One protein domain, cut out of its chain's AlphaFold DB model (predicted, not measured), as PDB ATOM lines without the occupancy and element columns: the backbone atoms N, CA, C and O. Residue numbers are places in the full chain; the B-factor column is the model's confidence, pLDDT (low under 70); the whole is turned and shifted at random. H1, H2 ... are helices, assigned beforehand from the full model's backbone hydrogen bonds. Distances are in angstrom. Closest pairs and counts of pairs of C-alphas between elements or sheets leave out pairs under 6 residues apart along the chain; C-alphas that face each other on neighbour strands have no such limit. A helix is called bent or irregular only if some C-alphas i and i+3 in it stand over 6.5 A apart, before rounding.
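AT A GLANCE: This is residues 286 to 345 of the 352 residues of an uncharacterized protein of Legionella sainthelensi (UniProt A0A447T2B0). One long helix, H1, packs with its residues 298 to 306 on a small head of three shorter helices, while residues 286 to 294, of which 287 to 294 belong to H1, stick out as a free arm. In that head H3 lies between H1 and H4, H3 and H4 form a helical hairpin, and the very short H2 packs on H4. The printed part has 60 residues, with four named helices in the order H1, H2, H3, H4 and no named strand; the class is all helix. It is only just compact, close to loose, with a radius of gyration of the C-alphas of 12.1 A, and it spans 38 by 27 by 16 A, the free arm adding to its length.

HOW THE PARTS SIT: H1, residues 287 to 308, touches H3, residues 323 to 332, with residues 298 to 306 alone. Their closest C-alphas are those of His 298 and Val 325, 5.7 A apart. They run the same way at a shallow tilt of 18 degrees. H3 touches H4, residues 334 to 344, and the closest C-alphas are those of Arg 330 and Gln 337, at 4.5 A. These two run opposite ways at a shallow tilt of 27 degrees, a helical hairpin. H2, residues 315 to 319, touches H4, where the C-alphas of Ile 315 and Asp 335 are the closest, at 4.7 A. H2 is close to H3 but not clearly touching it, with the C-alphas of Phe 318 and Leu 326 the closest at 6.7 A. H1 is apart from both H2 and H4. In H1, H2 and H4 every O i to N i+4 pair is within hydrogen-bond range, and in H3 3 of 6 are.

IN THESE COORDINATES: H1 begins at C-alpha 287 (13.265, 35.020, -52.791) and runs 32.0 A to C-alpha 308 (4.742, 26.517, -23.090). H3 measures 15.1 A from first to last C-alpha and is irregular: C-alphas 328 and 331 are 7.6 A apart. H4 measures 15.4 A and ends at C-alpha 344 (-8.411, 38.618, -39.615). H2 measures 6.3 A.

THE WHOLE: The two C-alphas farthest apart are those of Leu 286 and Gly 312, at 39.9 A. Residues 286 to 294, of which 287 to 294 belong to H1, stand free; without them the body of 51 residues spans 26 by 23 by 15 A. The printed part has no cut. The link from H1 to H2 is short, and those from H2 to H3 and from H3 to H4 are tight. The mean pLDDT of the printed part is 80.3, and residues 286 to 293 and 310 to 312 are under 70.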
ATOM      1  N   LEU A 286      16.858  34.402 -55.004       58.69
ATOM      2  CA  LEU A 286      17.036  34.629 -53.557       58.69
ATOM      3  C   LEU A 286      15.719  34.790 -52.767       58.69
ATOM      4  O   LEU A 286      15.719  34.757 -51.539       58.69
ATOM      5  N   PHE A 287      14.576  34.940 -53.445       53.75
ATOM      6  CA  PHE A 287      13.265  35.020 -52.791       53.75
ATOM      7  C   PHE A 287      12.861  33.722 -52.068       53.75
ATOM      8  O   PHE A 287      12.082  33.782 -51.117       53.75
ATOM      9  N   GLU A 288      13.390  32.562 -52.471       50.03
ATOM     10  CA  GLU A 288      13.061  31.292 -51.814       50.03
ATOM     11  C   GLU A 288      13.734  31.130 -50.443       50.03
ATOM     12  O   GLU A 288      13.107  30.601 -49.526       50.03
ATOM     13  N   GLU A 289      14.950  31.651 -50.250       50.59
ATOM     14  CA  GLU A 289      15.672  31.538 -48.971       50.59
ATOM     15  C   GLU A 289      14.999  32.338 -47.850       50.59
ATOM     16  O   GLU A 289      14.802  31.820 -46.750       50.59
ATOM     17  N   ASN A 290      14.559  33.570 -48.131       53.84
ATOM     18  CA  ASN A 290      13.823  34.371 -47.149       53.84
ATOM     19  C   ASN A 290      12.479  33.731 -46.779       53.84
ATOM     20  O   ASN A 290      12.074  33.792 -45.616       53.84
ATOM     21  N   ARG A 291      11.799  33.088 -47.738       61.56
ATOM     22  CA  ARG A 291      10.559  32.354 -47.461       61.56
ATOM     23  C   ARG A 291      10.827  31.165 -46.540       61.56
ATOM     24  O   ARG A 291      10.155  31.041 -45.521       61.56
ATOM     25  N   LEU A 292      11.836  30.347 -46.843       65.38
ATOM     26  CA  LEU A 292      12.194  29.171 -46.042       65.38
ATOM     27  C   LEU A 292      12.668  29.543 -44.629       65.38
ATOM     28  O   LEU A 292      12.248  28.917 -43.656       65.38
ATOM     29  N   ALA A 293      13.484  30.591 -44.487       65.56
ATOM     30  CA  ALA A 293      13.929  31.086 -43.183       65.56
ATOM     31  C   ALA A 293      12.761  31.631 -42.342       65.56
ATOM     32  O   ALA A 293      12.668  31.355 -41.142       65.56
ATOM     33  N   THR A 294      11.835  32.354 -42.979       75.81
ATOM     34  CA  THR A 294      10.619  32.862 -42.329       75.81
ATOM     35  C   THR A 294       9.709  31.712 -41.894       75.81
ATOM     36  O   THR A 294       9.244  31.693 -40.756       75.81
ATOM     37  N   GLU A 295       9.503  30.709 -42.752       78.06
ATOM     38  CA  GLU A 295       8.707  29.515 -42.442       78.06
ATOM     39  C   GLU A 295       9.309  28.698 -41.290       78.06
ATOM     40  O   GLU A 295       8.575  28.278 -40.390       78.06
ATOM     41  N   ALA A 296      10.635  28.528 -41.257       76.44
ATOM     42  CA  ALA A 296      11.333  27.858 -40.162       76.44
ATOM     43  C   ALA A 296      11.186  28.624 -38.835       76.44
ATOM     44  O   ALA A 296      10.805  28.030 -37.825       76.44
ATOM     45  N   CYS A 297      11.399  29.947 -38.840       78.56
ATOM     46  CA  CYS A 297      11.175  30.796 -37.664       78.56
ATOM     47  C   CYS A 297       9.727  30.713 -37.169       78.56
ATOM     48  O   CYS A 297       9.489  30.521 -35.975       78.56
ATOM     49  N   HIS A 298       8.753  30.810 -38.077       88.75
ATOM     50  CA  HIS A 298       7.342  30.683 -37.734       88.75
ATOM     51  C   HIS A 298       7.027  29.305 -37.143       88.75
ATOM     52  O   HIS A 298       6.302  29.226 -36.153       88.75
ATOM     53  N   SER A 299       7.597  28.223 -37.681       86.94
ATOM     54  CA  SER A 299       7.402  26.885 -37.112       86.94
ATOM     55  C   SER A 299       7.984  26.769 -35.703       86.94
ATOM     56  O   SER A 299       7.285  26.308 -34.805       86.94
ATOM     57  N   MET A 300       9.199  27.275 -35.470       81.38
ATOM     58  CA  MET A 300       9.807  27.290 -34.134       81.38
ATOM     59  C   MET A 300       8.987  28.109 -33.127       81.38
ATOM     60  O   MET A 300       8.859  27.718 -31.966       81.38
ATOM     61  N   MET A 301       8.404  29.235 -33.555       82.81
ATOM     62  CA  MET A 301       7.500  30.029 -32.719       82.81
ATOM     63  C   MET A 301       6.230  29.253 -32.357       82.81
ATOM     64  O   MET A 301       5.829  29.269 -31.195       82.81
ATOM     65  N   VAL A 302       5.619  28.552 -33.318       87.00
ATOM     66  CA  VAL A 302       4.444  27.698 -33.064       87.00
ATOM     67  C   VAL A 302       4.785  26.600 -32.062       87.00
ATOM     68  O   VAL A 302       4.058  26.436 -31.083       87.00
ATOM     69  N   ASP A 303       5.898  25.895 -32.261       84.88
ATOM     70  CA  ASP A 303       6.318  24.796 -31.387       84.88
ATOM     71  C   ASP A 303       6.578  25.288 -29.961       84.88
ATOM     72  O   ASP A 303       6.097  24.692 -28.996       84.88
ATOM     73  N   LYS A 304       7.252  26.434 -29.816       82.62
ATOM     74  CA  LYS A 304       7.498  27.064 -28.516       82.62
ATOM     75  C   LYS A 304       6.201  27.461 -27.812       82.62
ATOM     76  O   LYS A 304       6.021  27.152 -26.637       82.62
ATOM     77  N   VAL A 305       5.280  28.119 -28.518       84.69
ATOM     78  CA  VAL A 305       3.995  28.547 -27.943       84.69
ATOM     79  C   VAL A 305       3.146  27.339 -27.539       84.69
ATOM     80  O   VAL A 305       2.539  27.362 -26.469       84.69
ATOM     81  N   ARG A 306       3.138  26.268 -28.342       83.56
ATOM     82  CA  ARG A 306       2.428  25.023 -28.017       83.56
ATOM     83  C   ARG A 306       3.052  24.279 -26.839       83.56
ATOM     84  O   ARG A 306       2.315  23.723 -26.035       83.56
ATOM     85  N   HIS A 307       4.379  24.287 -26.718       84.19
ATOM     86  CA  HIS A 307       5.079  23.626 -25.619       84.19
ATOM     87  C   HIS A 307       4.905  24.357 -24.281       84.19
ATOM     88  O   HIS A 307       4.694  23.720 -23.254       84.19
ATOM     89  N   GLU A 308       4.948  25.691 -24.289       81.25
ATOM     90  CA  GLU A 308       4.742  26.517 -23.090       81.25
ATOM     91  C   GLU A 308       3.262  26.633 -22.678       81.25
ATOM     92  O   GLU A 308       2.966  27.028 -21.552       81.25
ATOM     93  N   GLY A 309       2.334  26.306 -23.583       71.44
ATOM     94  CA  GLY A 309       0.896  26.463 -23.385       71.44
ATOM     95  C   GLY A 309       0.404  27.914 -23.518       71.44
ATOM     96  O   GLY A 309       1.173  28.881 -23.494       71.44
ATOM     97  N   GLY A 310      -0.914  28.063 -23.690       65.88
ATOM     98  CA  GLY A 310      -1.600  29.363 -23.764       65.88
ATOM     99  C   GLY A 310      -2.093  29.901 -22.414       65.88
ATOM    100  O   GLY A 310      -2.468  31.065 -22.311       65.88
ATOM    101  N   ILE A 311      -2.084  29.074 -21.364       60.56
ATOM    102  CA  ILE A 311      -2.655  29.409 -20.054       60.56
ATOM    103  C   ILE A 311      -1.794  30.482 -19.370       60.56
ATOM    104  O   ILE A 311      -0.611  30.271 -19.116       60.56
ATOM    105  N   GLY A 312      -2.395  31.637 -19.069       64.00
ATOM    106  CA  GLY A 312      -1.722  32.782 -18.439       64.00
ATOM    107  C   GLY A 312      -1.104  33.792 -19.415       64.00
ATOM    108  O   GLY A 312      -0.592  34.819 -18.970       64.00
ATOM    109  N   LYS A 313      -1.170  33.548 -20.733       77.50
ATOM    110  CA  LYS A 313      -0.782  34.519 -21.767       77.50
ATOM    111  C   LYS A 313      -2.019  35.314 -22.196       77.50
ATOM    112  O   LYS A 313      -2.992  34.722 -22.638       77.50
ATOM    113  N   GLY A 314      -1.977  36.640 -22.056       81.75
ATOM    114  CA  GLY A 314      -3.103  37.512 -22.411       81.75
ATOM    115  C   GLY A 314      -3.211  37.800 -23.915       81.75
ATOM    116  O   GLY A 314      -2.212  37.743 -24.632       81.75
ATOM    117  N   ILE A 315      -4.385  38.232 -24.384       84.69
ATOM    118  CA  ILE A 315      -4.664  38.619 -25.788       84.69
ATOM    119  C   ILE A 315      -3.600  39.532 -26.437       84.69
ATOM    120  O   ILE A 315      -3.307  39.421 -27.629       84.69
ATOM    121  N   GLY A 316      -2.974  40.423 -25.656       83.69
ATOM    122  CA  GLY A 316      -1.916  41.323 -26.128       83.69
ATOM    123  C   GLY A 316      -0.664  40.596 -26.633       83.69
ATOM    124  O   GLY A 316      -0.044  41.063 -27.583       83.69
ATOM    125  N   PHE A 317      -0.332  39.437 -26.056       88.44
ATOM    126  CA  PHE A 317       0.761  38.582 -26.521       88.44
ATOM    127  C   PHE A 317       0.446  37.991 -27.901       88.44
ATOM    128  O   PHE A 317       1.248  38.102 -28.826       88.44
ATOM    129  N   PHE A 318      -0.749  37.416 -28.073       86.56
ATOM    130  CA  PHE A 318      -1.138  36.756 -29.322       86.56
ATOM    131  C   PHE A 318      -1.303  37.736 -30.490       86.56
ATOM    132  O   PHE A 318      -0.971  37.393 -31.623       86.56
ATOM    133  N   LYS A 319      -1.720  38.982 -30.230       86.19
ATOM    134  CA  LYS A 319      -1.786  40.042 -31.255       86.19
ATOM    135  C   LYS A 319      -0.434  40.425 -31.854       86.19
ATOM    136  O   LYS A 319      -0.405  40.960 -32.959       86.19
ATOM    137  N   GLN A 320       0.660  40.185 -31.134       87.38
ATOM    138  CA  GLN A 320       2.014  40.491 -31.599       87.38
ATOM    139  C   GLN A 320       2.617  39.368 -32.453       87.38
ATOM    140  O   GLN A 320       3.670  39.567 -33.055       87.38
ATOM    141  N   LEU A 321       1.975  38.194 -32.519       87.00
ATOM    142  CA  LEU A 321       2.461  37.088 -33.336       87.00
ATOM    143  C   LEU A 321       2.241  37.368 -34.832       87.00
ATOM    144  O   LEU A 321       1.214  37.943 -35.205       87.00
ATOM    145  N   PRO A 322       3.153  36.900 -35.708       89.62
ATOM    146  CA  PRO A 322       2.911  36.879 -37.146       89.62
ATOM    147  C   PRO A 322       1.594  36.168 -37.475       89.62
ATOM    148  O   PRO A 322       1.223  35.195 -36.813       89.62
ATOM    149  N   LYS A 323       0.890  36.622 -38.516       88.12
ATOM    150  CA  LYS A 323      -0.442  36.115 -38.893       88.12
ATOM    151  C   LYS A 323      -0.457  34.600 -39.129       88.12
ATOM    152  O   LYS A 323      -1.404  33.923 -38.729       88.12
ATOM    153  N   GLU A 324       0.605  34.068 -39.722       88.12
ATOM    154  CA  GLU A 324       0.798  32.646 -40.023       88.12
ATOM    155  C   GLU A 324       1.100  31.813 -38.771       88.12
ATOM    156  O   GLU A 324       0.775  30.628 -38.713       88.12
ATOM    157  N   VAL A 325       1.714  32.421 -37.752       86.81
ATOM    158  CA  VAL A 325       1.923  31.791 -36.442       86.81
ATOM    159  C   VAL A 325       0.611  31.809 -35.664       86.81
ATOM    160  O   VAL A 325       0.186  30.771 -35.165       86.81
ATOM    161  N   LEU A 326      -0.070  32.960 -35.623       89.81
ATOM    162  CA  LEU A 326      -1.346  33.160 -34.935       89.81
ATOM    163  C   LEU A 326      -2.432  32.204 -35.446       89.81
ATOM    164  O   LEU A 326      -3.138  31.591 -34.649       89.81
ATOM    165  N   SER A 327      -2.522  31.999 -36.764       89.62
ATOM    166  CA  SER A 327      -3.467  31.044 -37.360       89.62
ATOM    167  C   SER A 327      -3.236  29.597 -36.912       89.62
ATOM    168  O   SER A 327      -4.189  28.823 -36.826       89.62
ATOM    169  N   ARG A 328      -1.987  29.240 -36.586       91.50
ATOM    170  CA  ARG A 328      -1.568  27.900 -36.154       91.50
ATOM    171  C   ARG A 328      -1.623  27.684 -34.643       91.50
ATOM    172  O   ARG A 328      -1.397  26.555 -34.214       91.50
ATOM    173  N   VAL A 329      -1.878  28.723 -33.848       89.12
ATOM    174  CA  VAL A 329      -1.970  28.631 -32.376       89.12
ATOM    175  C   VAL A 329      -3.296  29.146 -31.820       89.12
ATOM    176  O   VAL A 329      -3.460  29.210 -30.604       89.12
ATOM    177  N   ARG A 330      -4.247  29.516 -32.687       89.50
ATOM    178  CA  ARG A 330      -5.549  30.069 -32.283       89.50
ATOM    179  C   ARG A 330      -6.347  29.140 -31.359       89.50
ATOM    180  O   ARG A 330      -7.055  29.629 -30.491       89.50
ATOM    181  N   ASP A 331      -6.176  27.825 -31.502       88.94
ATOM    182  CA  ASP A 331      -6.842  26.761 -30.738       88.94
ATOM    183  C   ASP A 331      -6.377  26.620 -29.279       88.94
ATOM    184  O   ASP A 331      -6.958  25.841 -28.528       88.94
ATOM    185  N   LEU A 332      -5.326  27.333 -28.861       87.00
ATOM    186  CA  LEU A 332      -4.702  27.113 -27.553       87.00
ATOM    187  C   LEU A 332      -5.428  27.777 -26.373       87.00
ATOM    188  O   LEU A 332      -5.187  27.388 -25.231       87.00
ATOM    189  N   SER A 333      -6.259  28.793 -26.620       86.81
ATOM    190  CA  SER A 333      -6.998  29.552 -25.599       86.81
ATOM    191  C   SER A 333      -8.077  30.447 -26.223       86.81
ATOM    192  O   SER A 333      -8.024  30.747 -27.417       86.81
ATOM    193  N   GLU A 334      -9.020  30.936 -25.412       86.88
ATOM    194  CA  GLU A 334      -9.991  31.954 -25.849       86.88
ATOM    195  C   GLU A 334      -9.286  33.242 -26.301       86.88
ATOM    196  O   GLU A 334      -9.595  33.762 -27.370       86.88
ATOM    197  N   ASP A 335      -8.253  33.682 -25.577       87.38
ATOM    198  CA  ASP A 335      -7.452  34.865 -25.920       87.38
ATOM    199  C   ASP A 335      -6.722  34.734 -27.270       87.38
ATOM    200  O   ASP A 335      -6.597  35.711 -28.011       87.38
ATOM    201  N   SER A 336      -6.231  33.539 -27.623       87.50
ATOM    202  CA  SER A 336      -5.576  33.305 -28.918       87.50
ATOM    203  C   SER A 336      -6.573  33.239 -30.073       87.50
ATOM    204  O   SER A 336      -6.260  33.699 -31.174       87.50
ATOM    205  N   GLN A 337      -7.771  32.706 -29.823       88.50
ATOM    206  CA  GLN A 337      -8.868  32.707 -30.786       88.50
ATOM    207  C   GLN A 337      -9.394  34.134 -31.007       88.50
ATOM    208  O   GLN A 337      -9.486  34.578 -32.149       88.50
ATOM    209  N   GLU A 338      -9.607  34.908 -29.940       87.81
ATOM    210  CA  GLU A 338     -10.041  36.305 -30.029       87.81
ATOM    211  C   GLU A 338      -8.998  37.183 -30.740       87.81
ATOM    212  O   GLU A 338      -9.344  38.010 -31.589       87.81
ATOM    213  N   ALA A 339      -7.704  36.990 -30.458       87.19
ATOM    214  CA  ALA A 339      -6.636  37.686 -31.173       87.19
ATOM    215  C   ALA A 339      -6.640  37.364 -32.675       87.19
ATOM    216  O   ALA A 339      -6.460  38.276 -33.483       87.19
ATOM    217  N   TYR A 340      -6.846  36.097 -33.054       90.00
ATOM    218  CA  TYR A 340      -6.977  35.682 -34.453       90.00
ATOM    219  C   TYR A 340      -8.174  36.371 -35.118       90.00
ATOM    220  O   TYR A 340      -8.026  37.028 -36.147       90.00
ATOM    221  N   ASP A 341      -9.336  36.301 -34.487       87.62
ATOM    222  CA  ASP A 341     -10.578  36.853 -35.012       87.62
ATOM    223  C   ASP A 341     -10.485  38.373 -35.232       87.62
ATOM    224  O   ASP A 341     -10.833  38.879 -36.304       87.62
ATOM    225  N   GLN A 342      -9.868  39.104 -34.298       86.25
ATOM    226  CA  GLN A 342      -9.607  40.538 -34.455       86.25
ATOM    227  C   GLN A 342      -8.582  40.856 -35.558       86.25
ATOM    228  O   GLN A 342      -8.753  41.841 -36.278       86.25
ATOM    229  N   ASN A 343      -7.531  40.044 -35.729       84.00
ATOM    230  CA  ASN A 343      -6.484  40.288 -36.738       84.00
ATOM    231  C   ASN A 343      -6.930  39.971 -38.174       84.00
ATOM    232  O   ASN A 343      -6.391  40.530 -39.135       84.00
ATOM    233  N   PHE A 344      -7.881  39.051 -38.323       83.38
ATOM    234  CA  PHE A 344      -8.411  38.618 -39.615       83.38
ATOM    235  C   PHE A 344      -9.808  39.185 -39.913       83.38
ATOM    236  O   PHE A 344     -10.368  38.889 -40.966       83.38
ATOM    237  N   GLY A 345     -10.351  40.032 -39.030       75.25
ATOM    238  CA  GLY A 345     -11.659  40.669 -39.209       75.25
ATOM    239  C   GLY A 345     -12.827  39.680 -39.169       75.25
ATOM    240  O   GLY A 345     -13.883  39.951 -39.739       75.25
TER     241      GLY A 345